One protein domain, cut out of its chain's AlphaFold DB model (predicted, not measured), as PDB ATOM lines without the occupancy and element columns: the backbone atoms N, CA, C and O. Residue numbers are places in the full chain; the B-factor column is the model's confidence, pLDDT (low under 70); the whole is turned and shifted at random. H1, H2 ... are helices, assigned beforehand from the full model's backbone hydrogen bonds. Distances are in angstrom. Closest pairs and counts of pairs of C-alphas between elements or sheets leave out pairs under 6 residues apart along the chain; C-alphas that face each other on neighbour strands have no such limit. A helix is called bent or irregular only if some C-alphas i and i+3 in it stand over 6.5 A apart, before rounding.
ATOM      1  N   PRO A  84     -32.209  -5.083 -20.924       78.19
ATOM      2  CA  PRO A  84     -32.287  -6.518 -20.632       78.19
ATOM      3  C   PRO A  84     -32.244  -7.407 -21.882       78.19
ATOM      4  O   PRO A  84     -31.678  -8.492 -21.825       78.19
ATOM      5  N   PHE A  85     -32.784  -6.954 -23.017       78.81
ATOM      6  CA  PHE A  85     -32.731  -7.707 -24.272       78.81
ATOM      7  C   PHE A  85     -31.299  -7.788 -24.814       78.81
ATOM      8  O   PHE A  85     -30.839  -8.865 -25.181       78.81
ATOM      9  N   LEU A  86     -30.569  -6.667 -24.794       76.38
ATOM     10  CA  LEU A  86     -29.147  -6.626 -25.155       76.38
ATOM     11  C   LEU A  86     -28.306  -7.540 -24.254       76.38
ATOM     12  O   LEU A  86     -27.467  -8.289 -24.751       76.38
ATOM     13  N   ALA A  87     -28.559  -7.517 -22.943       76.69
ATOM     14  CA  ALA A  87     -27.879  -8.392 -21.993       76.69
ATOM     15  C   ALA A  87     -28.168  -9.877 -22.275       76.69
ATOM     16  O   ALA A  87     -27.239 -10.680 -22.323       76.69
ATOM     17  N   LEU A  88     -29.431 -10.238 -22.528       81.12
ATOM     18  CA  LEU A  88     -29.815 -11.610 -22.868       81.12
ATOM     19  C   LEU A  88     -29.142 -12.080 -24.165       81.12
ATOM     20  O   LEU A  88     -28.578 -13.171 -24.197       81.12
ATOM     21  N   ALA A  89     -29.151 -11.252 -25.213       78.12
ATOM     22  CA  ALA A  89     -28.506 -11.569 -26.485       78.12
ATOM     23  C   ALA A  89     -26.992 -11.792 -26.322       78.12
ATOM     24  O   ALA A  89     -26.445 -12.752 -26.870       78.12
ATOM     25  N   ALA A  90     -26.322 -10.956 -25.523       77.00
ATOM     26  CA  ALA A  90     -24.903 -11.119 -25.214       77.00
ATOM     27  C   ALA A  90     -24.624 -12.432 -24.460       77.00
ATOM     28  O   ALA A  90     -23.693 -13.152 -24.814       77.00
ATOM     29  N   VAL A  91     -25.457 -12.780 -23.473       83.44
ATOM     30  CA  VAL A  91     -25.332 -14.028 -22.701       83.44
ATOM     31  C   VAL A  91     -25.531 -15.258 -23.589       83.44
ATOM     32  O   VAL A  91     -24.710 -16.170 -23.550       83.44
ATOM     33  N   VAL A  92     -26.567 -15.275 -24.432       81.06
ATOM     34  CA  VAL A  92     -26.819 -16.382 -25.374       81.06
ATOM     35  C   VAL A  92     -25.648 -16.553 -26.345       81.06
ATOM     36  O   VAL A  92     -25.190 -17.673 -26.568       81.06
ATOM     37  N   THR A  93     -25.112 -15.447 -26.868       78.25
ATOM     38  CA  THR A  93     -23.942 -15.470 -27.762       78.25
ATOM     39  C   THR A  93     -22.707 -16.019 -27.046       78.25
ATOM     40  O   THR A  93     -21.979 -16.837 -27.606       78.25
ATOM     41  N   LEU A  94     -22.483 -15.620 -25.791       80.62
ATOM     42  CA  LEU A  94     -21.370 -16.113 -24.985       80.62
ATOM     43  C   LEU A  94     -21.484 -17.620 -24.724       80.62
ATOM     44  O   LEU A  94     -20.505 -18.338 -24.908       80.62
ATOM     45  N   PHE A  95     -22.668 -18.116 -24.351       83.12
ATOM     46  CA  PHE A  95     -22.890 -19.552 -24.155       83.12
ATOM     47  C   PHE A  95     -22.685 -20.352 -25.442       83.12
ATOM     48  O   PHE A  95     -22.079 -21.420 -25.391       83.12
ATOM     49  N   ALA A  96     -23.122 -19.832 -26.592       81.31
ATOM     50  CA  ALA A  96     -22.883 -20.473 -27.883       81.31
ATOM     51  C   ALA A  96     -21.382 -20.562 -28.211       81.31
ATOM     52  O   ALA A  96     -20.909 -21.613 -28.640       81.31
ATOM     53  N   LEU A  97     -20.617 -19.495 -27.951       80.38
ATOM     54  CA  LEU A  97     -19.164 -19.483 -28.156       80.38
ATOM     55  C   LEU A  97     -18.436 -20.447 -27.214       80.38
ATOM     56  O   LEU A  97     -17.589 -21.214 -27.665       80.38
ATOM     57  N   VAL A  98     -18.772 -20.434 -25.920       86.44
ATOM     58  CA  VAL A  98     -18.160 -21.328 -24.923       86.44
ATOM     59  C   VAL A  98     -18.511 -22.787 -25.213       86.44
ATOM     60  O   VAL A  98     -17.625 -23.637 -25.199       86.44
ATOM     61  N   GLY A  99     -19.775 -23.077 -25.529       81.06
ATOM     62  CA  GLY A  99     -20.222 -24.417 -25.907       81.06
ATOM     63  C   GLY A  99     -19.524 -24.922 -27.170       81.06
ATOM     64  O   GLY A  99     -18.998 -26.032 -27.175       81.06
ATOM     65  N   GLY A 100     -19.430 -24.082 -28.206       78.94
ATOM     66  CA  GLY A 100     -18.700 -24.408 -29.432       78.94
ATOM     67  C   GLY A 100     -17.211 -24.666 -29.184       78.94
ATOM     68  O   GLY A 100     -16.666 -25.653 -29.672       78.94
ATOM     69  N   ALA A 101     -16.553 -23.833 -28.373       79.06
ATOM     70  CA  ALA A 101     -15.150 -24.023 -28.013       79.06
ATOM     71  C   ALA A 101     -14.919 -25.322 -27.222       79.06
ATOM     72  O   ALA A 101     -13.944 -26.029 -27.475       79.06
ATOM     73  N   LEU A 102     -15.822 -25.663 -26.297       82.94
ATOM     74  CA  LEU A 102     -15.729 -26.893 -25.513       82.94
ATOM     75  C   LEU A 102     -15.897 -28.137 -26.398       82.94
ATOM     76  O   LEU A 102     -15.111 -29.073 -26.282       82.94
ATOM     77  N   LEU A 103     -16.861 -28.125 -27.325       77.94
ATOM     78  CA  LEU A 103     -17.060 -29.210 -28.296       77.94
ATOM     79  C   LEU A 103     -15.835 -29.400 -29.205       77.94
ATOM     80  O   LEU A 103     -15.394 -30.529 -29.430       77.94
ATOM     81  N   LEU A 104     -15.221 -28.308 -29.668       77.62
ATOM     82  CA  LEU A 104     -13.964 -28.357 -30.427       77.62
ATOM     83  C   LEU A 104     -12.799 -28.916 -29.587       77.62
ATOM     84  O   LEU A 104     -11.952 -29.659 -30.082       77.62
ATOM     85  N   HIS A 105     -12.749 -28.603 -28.294       78.50
ATOM     86  CA  HIS A 105     -11.699 -29.121 -27.420       78.50
ATOM     87  C   HIS A 105     -11.853 -30.625 -27.124       78.50
ATOM     88  O   HIS A 105     -10.873 -31.373 -27.126       78.50
ATOM     89  N   ILE A 106     -13.082 -31.100 -26.914       78.56
ATOM     90  CA  ILE A 106     -13.357 -32.524 -26.661       78.56
ATOM     91  C   ILE A 106     -13.086 -33.364 -27.922       78.56
ATOM     92  O   ILE A 106     -12.499 -34.446 -27.846       78.56
ATOM     93  N   SER A 107     -13.446 -32.844 -29.098       73.00
ATOM     94  CA  SER A 107     -13.203 -33.531 -30.376       73.00
ATOM     95  C   SER A 107     -11.716 -33.613 -30.736       73.00
ATOM     96  O   SER A 107     -11.270 -34.617 -31.283       73.00
ATOM     97  N   THR A 108     -10.913 -32.605 -30.382       71.25
ATOM     98  CA  THR A 108      -9.456 -32.638 -30.617       71.25
ATOM     99  C   THR A 108      -8.683 -33.511 -29.623       71.25
ATOM    100  O   THR A 108      -7.637 -34.047 -29.983       71.25
ATOM    101  N   SER A 109      -9.172 -33.686 -28.391       68.94
ATOM    102  CA  SER A 109      -8.457 -34.423 -27.332       68.94
ATOM    103  C   SER A 109      -8.696 -35.936 -27.334       68.94
ATOM    104  O   SER A 109      -7.878 -36.682 -26.802       68.94
ATOM    105  N   SER A 110      -9.778 -36.406 -27.956       65.38
ATOM    106  CA  SER A 110     -10.104 -37.836 -28.063       65.38
ATOM    107  C   SER A 110      -9.449 -38.538 -29.261       65.38
ATOM    108  O   SER A 110      -9.620 -39.746 -29.432       65.38
ATOM    109  N   TRP A 111      -8.674 -37.815 -30.079       59.28
ATOM    110  CA  TRP A 111      -8.082 -38.381 -31.286       59.28
ATOM    111  C   TRP A 111      -6.799 -39.175 -30.975       59.28
ATOM    112  O   TRP A 111      -5.836 -38.593 -30.465       59.28
ATOM    113  N   ALA A 130     -11.444 -44.425 -43.843       74.56
ATOM    114  CA  ALA A 130     -11.695 -43.069 -44.327       74.56
ATOM    115  C   ALA A 130     -13.194 -42.765 -44.472       74.56
ATOM    116  O   ALA A 130     -13.632 -41.655 -44.168       74.56
ATOM    117  N   SER A 131     -14.001 -43.736 -44.911       77.38
ATOM    118  CA  SER A 131     -15.455 -43.559 -45.003       77.38
ATOM    119  C   SER A 131     -16.101 -43.411 -43.622       77.38
ATOM    120  O   SER A 131     -16.912 -42.507 -43.425       77.38
ATOM    121  N   LEU A 132     -15.671 -44.227 -42.653       79.06
ATOM    122  CA  LEU A 132     -16.145 -44.182 -41.271       79.06
ATOM    123  C   LEU A 132     -15.712 -42.878 -40.583       79.06
ATOM    124  O   LEU A 132     -16.485 -42.253 -39.856       79.06
ATOM    125  N   TRP A 133     -14.497 -42.419 -40.885       77.75
ATOM    126  CA  TRP A 133     -13.995 -41.113 -40.474       77.75
ATOM    127  C   TRP A 133     -14.852 -39.965 -41.015       77.75
ATOM    128  O   TRP A 133     -15.276 -39.101 -40.249       77.75
ATOM    129  N   LEU A 134     -15.149 -39.968 -42.319       76.50
ATOM    130  CA  LEU A 134     -15.976 -38.941 -42.951       76.50
ATOM    131  C   LEU A 134     -17.400 -38.919 -42.386       76.50
ATOM    132  O   LEU A 134     -17.935 -37.833 -42.174       76.50
ATOM    133  N   SER A 135     -18.004 -40.078 -42.103       79.69
ATOM    134  CA  SER A 135     -19.332 -40.131 -41.478       79.69
ATOM    135  C   SER A 135     -19.328 -39.573 -40.055       79.69
ATOM    136  O   SER A 135     -20.199 -38.774 -39.724       79.69
ATOM    137  N   LEU A 136     -18.314 -39.902 -39.246       76.81
ATOM    138  CA  LEU A 136     -18.191 -39.362 -37.888       76.81
ATOM    139  C   LEU A 136     -17.971 -37.844 -37.901       76.81
ATOM    140  O   LEU A 136     -18.571 -37.124 -37.106       76.81
ATOM    141  N   GLN A 137     -17.152 -37.341 -38.830       76.69
ATOM    142  CA  GLN A 137     -16.944 -35.901 -39.009       76.69
ATOM    143  C   GLN A 137     -18.211 -35.192 -39.498       76.69
ATOM    144  O   GLN A 137     -18.492 -34.076 -39.064       76.69
ATOM    145  N   ALA A 138     -19.003 -35.830 -40.364       75.88
ATOM    146  CA  ALA A 138     -20.278 -35.287 -40.817       75.88
ATOM    147  C   ALA A 138     -21.306 -35.198 -39.676       75.88
ATOM    148  O   ALA A 138     -22.006 -34.191 -39.578       75.88
ATOM    149  N   GLU A 139     -21.366 -36.195 -38.788       79.75
ATOM    150  CA  GLU A 139     -22.217 -36.158 -37.590       79.75
ATOM    151  C   GLU A 139     -21.790 -35.043 -36.627       79.75
ATOM    152  O   GLU A 139     -22.624 -34.238 -36.222       79.75
ATOM    153  N   HIS A 140     -20.489 -34.905 -36.351       74.00
ATOM    154  CA  HIS A 140     -19.975 -33.823 -35.501       74.00
ATOM    155  C   HIS A 140     -20.229 -32.439 -36.115       74.00
ATOM    156  O   HIS A 140     -20.599 -31.492 -35.419       74.00
ATOM    157  N   ALA A 141     -20.069 -32.308 -37.435       73.31
ATOM    158  CA  ALA A 141     -20.406 -31.080 -38.141       73.31
ATOM    159  C   ALA A 141     -21.905 -30.773 -38.030       73.31
ATOM    160  O   ALA A 141     -22.274 -29.625 -37.780       73.31
ATOM    161  N   ALA A 142     -22.773 -31.780 -38.158       75.12
ATOM    162  CA  ALA A 142     -24.208 -31.609 -37.978       75.12
ATOM    163  C   ALA A 142     -24.550 -31.169 -36.545       75.12
ATOM    164  O   ALA A 142     -25.308 -30.215 -36.381       75.12
ATOM    165  N   GLU A 143     -23.944 -31.769 -35.519       76.06
ATOM    166  CA  GLU A 143     -24.160 -31.407 -34.109       76.06
ATOM    167  C   GLU A 143     -23.767 -29.965 -33.775       76.06
ATOM    168  O   GLU A 143     -24.375 -29.358 -32.899       76.06
ATOM    169  N   VAL A 144     -22.792 -29.387 -34.482       72.38
ATOM    170  CA  VAL A 144     -22.379 -27.986 -34.293       72.38
ATOM    171  C   VAL A 144     -23.204 -27.028 -35.156       72.38
ATOM    172  O   VAL A 144     -23.616 -25.958 -34.700       72.38
ATOM    173  N   VAL A 145     -23.479 -27.397 -36.407       74.12
ATOM    174  CA  VAL A 145     -24.175 -26.530 -37.367       74.12
ATOM    175  C   VAL A 145     -25.660 -26.392 -37.023       74.12
ATOM    176  O   VAL A 145     -26.207 -25.290 -37.103       74.12
ATOM    177  N   LEU A 146     -26.320 -27.468 -36.586       73.50
ATOM    178  CA  LEU A 146     -27.748 -27.451 -36.257       73.50
ATOM    179  C   LEU A 146     -28.113 -26.465 -35.126       73.50
ATOM    180  O   LEU A 146     -29.026 -25.660 -35.334       73.50
ATOM    181  N   PRO A 147     -27.430 -26.440 -33.958       75.69
ATOM    182  CA  PRO A 147     -27.730 -25.475 -32.901       75.69
ATOM    183  C   PRO A 147     -27.371 -24.044 -33.298       75.69
ATOM    184  O   PRO A 147     -28.059 -23.113 -32.880       75.69
ATOM    185  N   MET A 148     -26.355 -23.841 -34.142       74.88
ATOM    186  CA  MET A 148     -26.020 -22.514 -34.664       74.88
ATOM    187  C   MET A 148     -27.142 -21.970 -35.566       74.88
ATOM    188  O   MET A 148     -27.561 -20.817 -35.415       74.88
ATOM    189  N   ILE A 149     -27.682 -22.807 -36.460       75.31
ATOM    190  CA  ILE A 149     -28.839 -22.462 -37.301       75.31
ATOM    191  C   ILE A 149     -30.071 -22.203 -36.428       75.31
ATOM    192  O   ILE A 149     -30.720 -21.167 -36.583       75.31
ATOM    193  N   ALA A 150     -30.373 -23.095 -35.480       77.94
ATOM    194  CA  ALA A 150     -31.512 -22.941 -34.577       77.94
ATOM    195  C   ALA A 150     -31.415 -21.647 -33.751       77.94
ATOM    196  O   ALA A 150     -32.382 -20.889 -33.680       77.94
ATOM    197  N   GLY A 151     -30.236 -21.345 -33.198       77.38
ATOM    198  CA  GLY A 151     -29.969 -20.102 -32.475       77.38
ATOM    199  C   GLY A 151     -30.204 -18.868 -33.345       77.38
ATOM    200  O   GLY A 151     -30.914 -17.955 -32.932       77.38
ATOM    201  N   THR A 152     -29.709 -18.883 -34.586       77.56
ATOM    202  CA  THR A 152     -29.911 -17.788 -35.549       77.56
ATOM    203  C   THR A 152     -31.396 -17.565 -35.847       77.56
ATOM    204  O   THR A 152     -31.870 -16.428 -35.812       77.56
ATOM    205  N   ILE A 153     -32.158 -18.640 -36.078       76.69
ATOM    206  CA  ILE A 153     -33.607 -18.567 -36.324       76.69
ATOM    207  C   ILE A 153     -34.334 -17.979 -35.109       76.69
ATOM    208  O   ILE A 153     -35.167 -17.086 -35.272       76.69
ATOM    209  N   ILE A 154     -33.999 -18.426 -33.893       80.25
ATOM    210  CA  ILE A 154     -34.604 -17.917 -32.654       80.25
ATOM    211  C   ILE A 154     -34.296 -16.426 -32.475       80.25
ATOM    212  O   ILE A 154     -35.201 -15.650 -32.169       80.25
ATOM    213  N   THR A 155     -33.053 -15.994 -32.712       79.12
ATOM    214  CA  THR A 155     -32.671 -14.577 -32.621       79.12
ATOM    215  C   THR A 155     -33.425 -13.718 -33.639       79.12
ATOM    216  O   THR A 155     -33.950 -12.665 -33.276       79.12
ATOM    217  N   VAL A 156     -33.542 -14.170 -34.892       77.25
ATOM    218  CA  VAL A 156     -34.293 -13.456 -35.940       77.25
ATOM    219  C   VAL A 156     -35.783 -13.386 -35.602       77.25
ATOM    220  O   VAL A 156     -36.389 -12.321 -35.725       77.25
ATOM    221  N   ALA A 157     -36.377 -14.482 -35.126       77.94
ATOM    222  CA  ALA A 157     -37.778 -14.518 -34.716       77.94
ATOM    223  C   ALA A 157     -38.049 -13.579 -33.527       77.94
ATOM    224  O   ALA A 157     -39.028 -12.832 -33.546       77.94
ATOM    225  N   ALA A 158     -37.161 -13.561 -32.529       79.12
ATOM    226  CA  ALA A 158     -37.252 -12.657 -31.386       79.12
ATOM    227  C   ALA A 158     -37.128 -11.185 -31.809       79.12
ATOM    228  O   ALA A 158     -37.916 -10.350 -31.363       79.12
ATOM    229  N   ALA A 159     -36.199 -10.867 -32.716       77.06
ATOM    230  CA  ALA A 159     -36.053  -9.523 -33.269       77.06
ATOM    231  C   ALA A 159     -37.304  -9.087 -34.055       77.06
ATOM    232  O   ALA A 159     -37.794  -7.973 -33.869       77.06
ATOM    233  N   ALA A 160     -37.871  -9.973 -34.880       77.88
ATOM    234  CA  ALA A 160     -39.092  -9.702 -35.636       77.88
ATOM    235  C   ALA A 160     -40.319  -9.511 -34.725       77.88
ATOM    236  O   ALA A 160     -41.134  -8.616 -34.958       77.88
ATOM    237  N   ALA A 161     -40.446 -10.323 -33.670       79.19
ATOM    238  CA  ALA A 161     -41.498 -10.178 -32.669       79.19
ATOM    239  C   ALA A 161     -41.356  -8.862 -31.893       79.19
ATOM    240  O   ALA A 161     -42.341  -8.139 -31.742       79.19
ATOM    241  N   GLY A 162     -40.133  -8.508 -31.483       76.06
ATOM    242  CA  GLY A 162     -39.820  -7.227 -30.851       76.06
ATOM    243  C   GLY A 162     -40.182  -6.035 -31.738       76.06
ATOM    244  O   GLY A 162     -40.842  -5.112 -31.272       76.06
ATOM    245  N   PHE A 163     -39.857  -6.092 -33.033       74.06
ATOM    246  CA  PHE A 163     -40.197  -5.044 -34.003       74.06
ATOM    247  C   PHE A 163     -41.711  -4.874 -34.207       74.06
ATOM    248  O   PHE A 163     -42.199  -3.760 -34.381       74.06
ATOM    249  N   ARG A 164     -42.482  -5.969 -34.176       77.62
ATOM    250  CA  ARG A 164     -43.955  -5.897 -34.220       77.62
ATOM    251  C   ARG A 164     -44.536  -5.352 -32.916       77.62
ATOM    252  O   ARG A 164     -45.469  -4.555 -32.951       77.62
ATOM    253  N   ALA A 165     -43.990  -5.780 -31.778       75.00
ATOM    254  CA  ALA A 165     -44.446  -5.372 -30.452       75.00
ATOM    255  C   ALA A 165     -44.100  -3.913 -30.126       75.00
ATOM    256  O   ALA A 165     -44.869  -3.260 -29.425       75.00
ATOM    257  N   SER A 166     -43.006  -3.374 -30.680       73.50
ATOM    258  CA  SER A 166     -42.595  -1.975 -30.496       73.50
ATOM    259  C   SER A 166     -43.557  -0.966 -31.123       73.50
ATOM    260  O   SER A 166     -43.271   0.226 -31.125       73.50
ATOM    261  N   GLY A 167     -44.693  -1.417 -31.661       56.88
ATOM    262  CA  GLY A 167     -45.828  -0.541 -31.876       56.88
ATOM    263  C   GLY A 167     -45.491   0.623 -32.795       56.88
ATOM    264  O   GLY A 167     -45.821   1.764 -32.473       56.88
TER     265      GLY A 167
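Overview. This is residues 84 to 111 and 130 to 167 of the 180 residues of an uncharacterized protein of Anaerolineae bacterium (UniProt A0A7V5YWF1). Two long helices, H1 and then the longer H2, run side by side in opposite directions as a rod, with a gap between them over most of their length. One end of H2, residues 130 to 136, stands free of H1. The printed part has 66 residues with two named helices, H1 then H2 along the chain, and no named strand; the class is all helix. It is only just loose, close to extended, with a radius of gyration of the C-alphas of 16.3 A, and the C-alphas span 56 by 21 by 7 A.

Arrangement. H1, residues 84 to 109, and H2, residues 130 to 165, are close but not clearly touching, with 2 pairs of C-alphas within 8 A. Their closest C-alphas, those of Gly 100 and Val 144, are 7.1 A apart. Their centres are 13.0 A apart. Their lines stand at a shallow tilt of 2 degrees, and they run opposite ways. In H1 every O i to N i+4 pair is within hydrogen-bond range; in H2 this holds for 30 of 32.

Along the chain. H1 has 26 residues and begins at C-alpha 84, at (-32.287, -6.518, -20.632). It ends at C-alpha 109, at (-8.457, -34.423, -27.332), 37.3 A from its first C-alpha. H2 has 36 residues and measures 51.8 A from C-alpha 130 to C-alpha 165, the latter at (-44.446, -5.372, -30.452). H2 is neither bent nor irregular, but only just: C-alphas 144 and 147 are 6.1 A apart.

Size, cuts and confidence. The two C-alphas farthest apart, those of Ala 130 and Gly 167, are 55.9 A apart. Residues 112 to 129 are not printed, and C-alphas 111 and 130 are 14.3 A apart across this cut, which lies in the link from H1 to H2. The mean pLDDT of the printed part is 76.7; residues 109 to 111 and residue 167 are under 70.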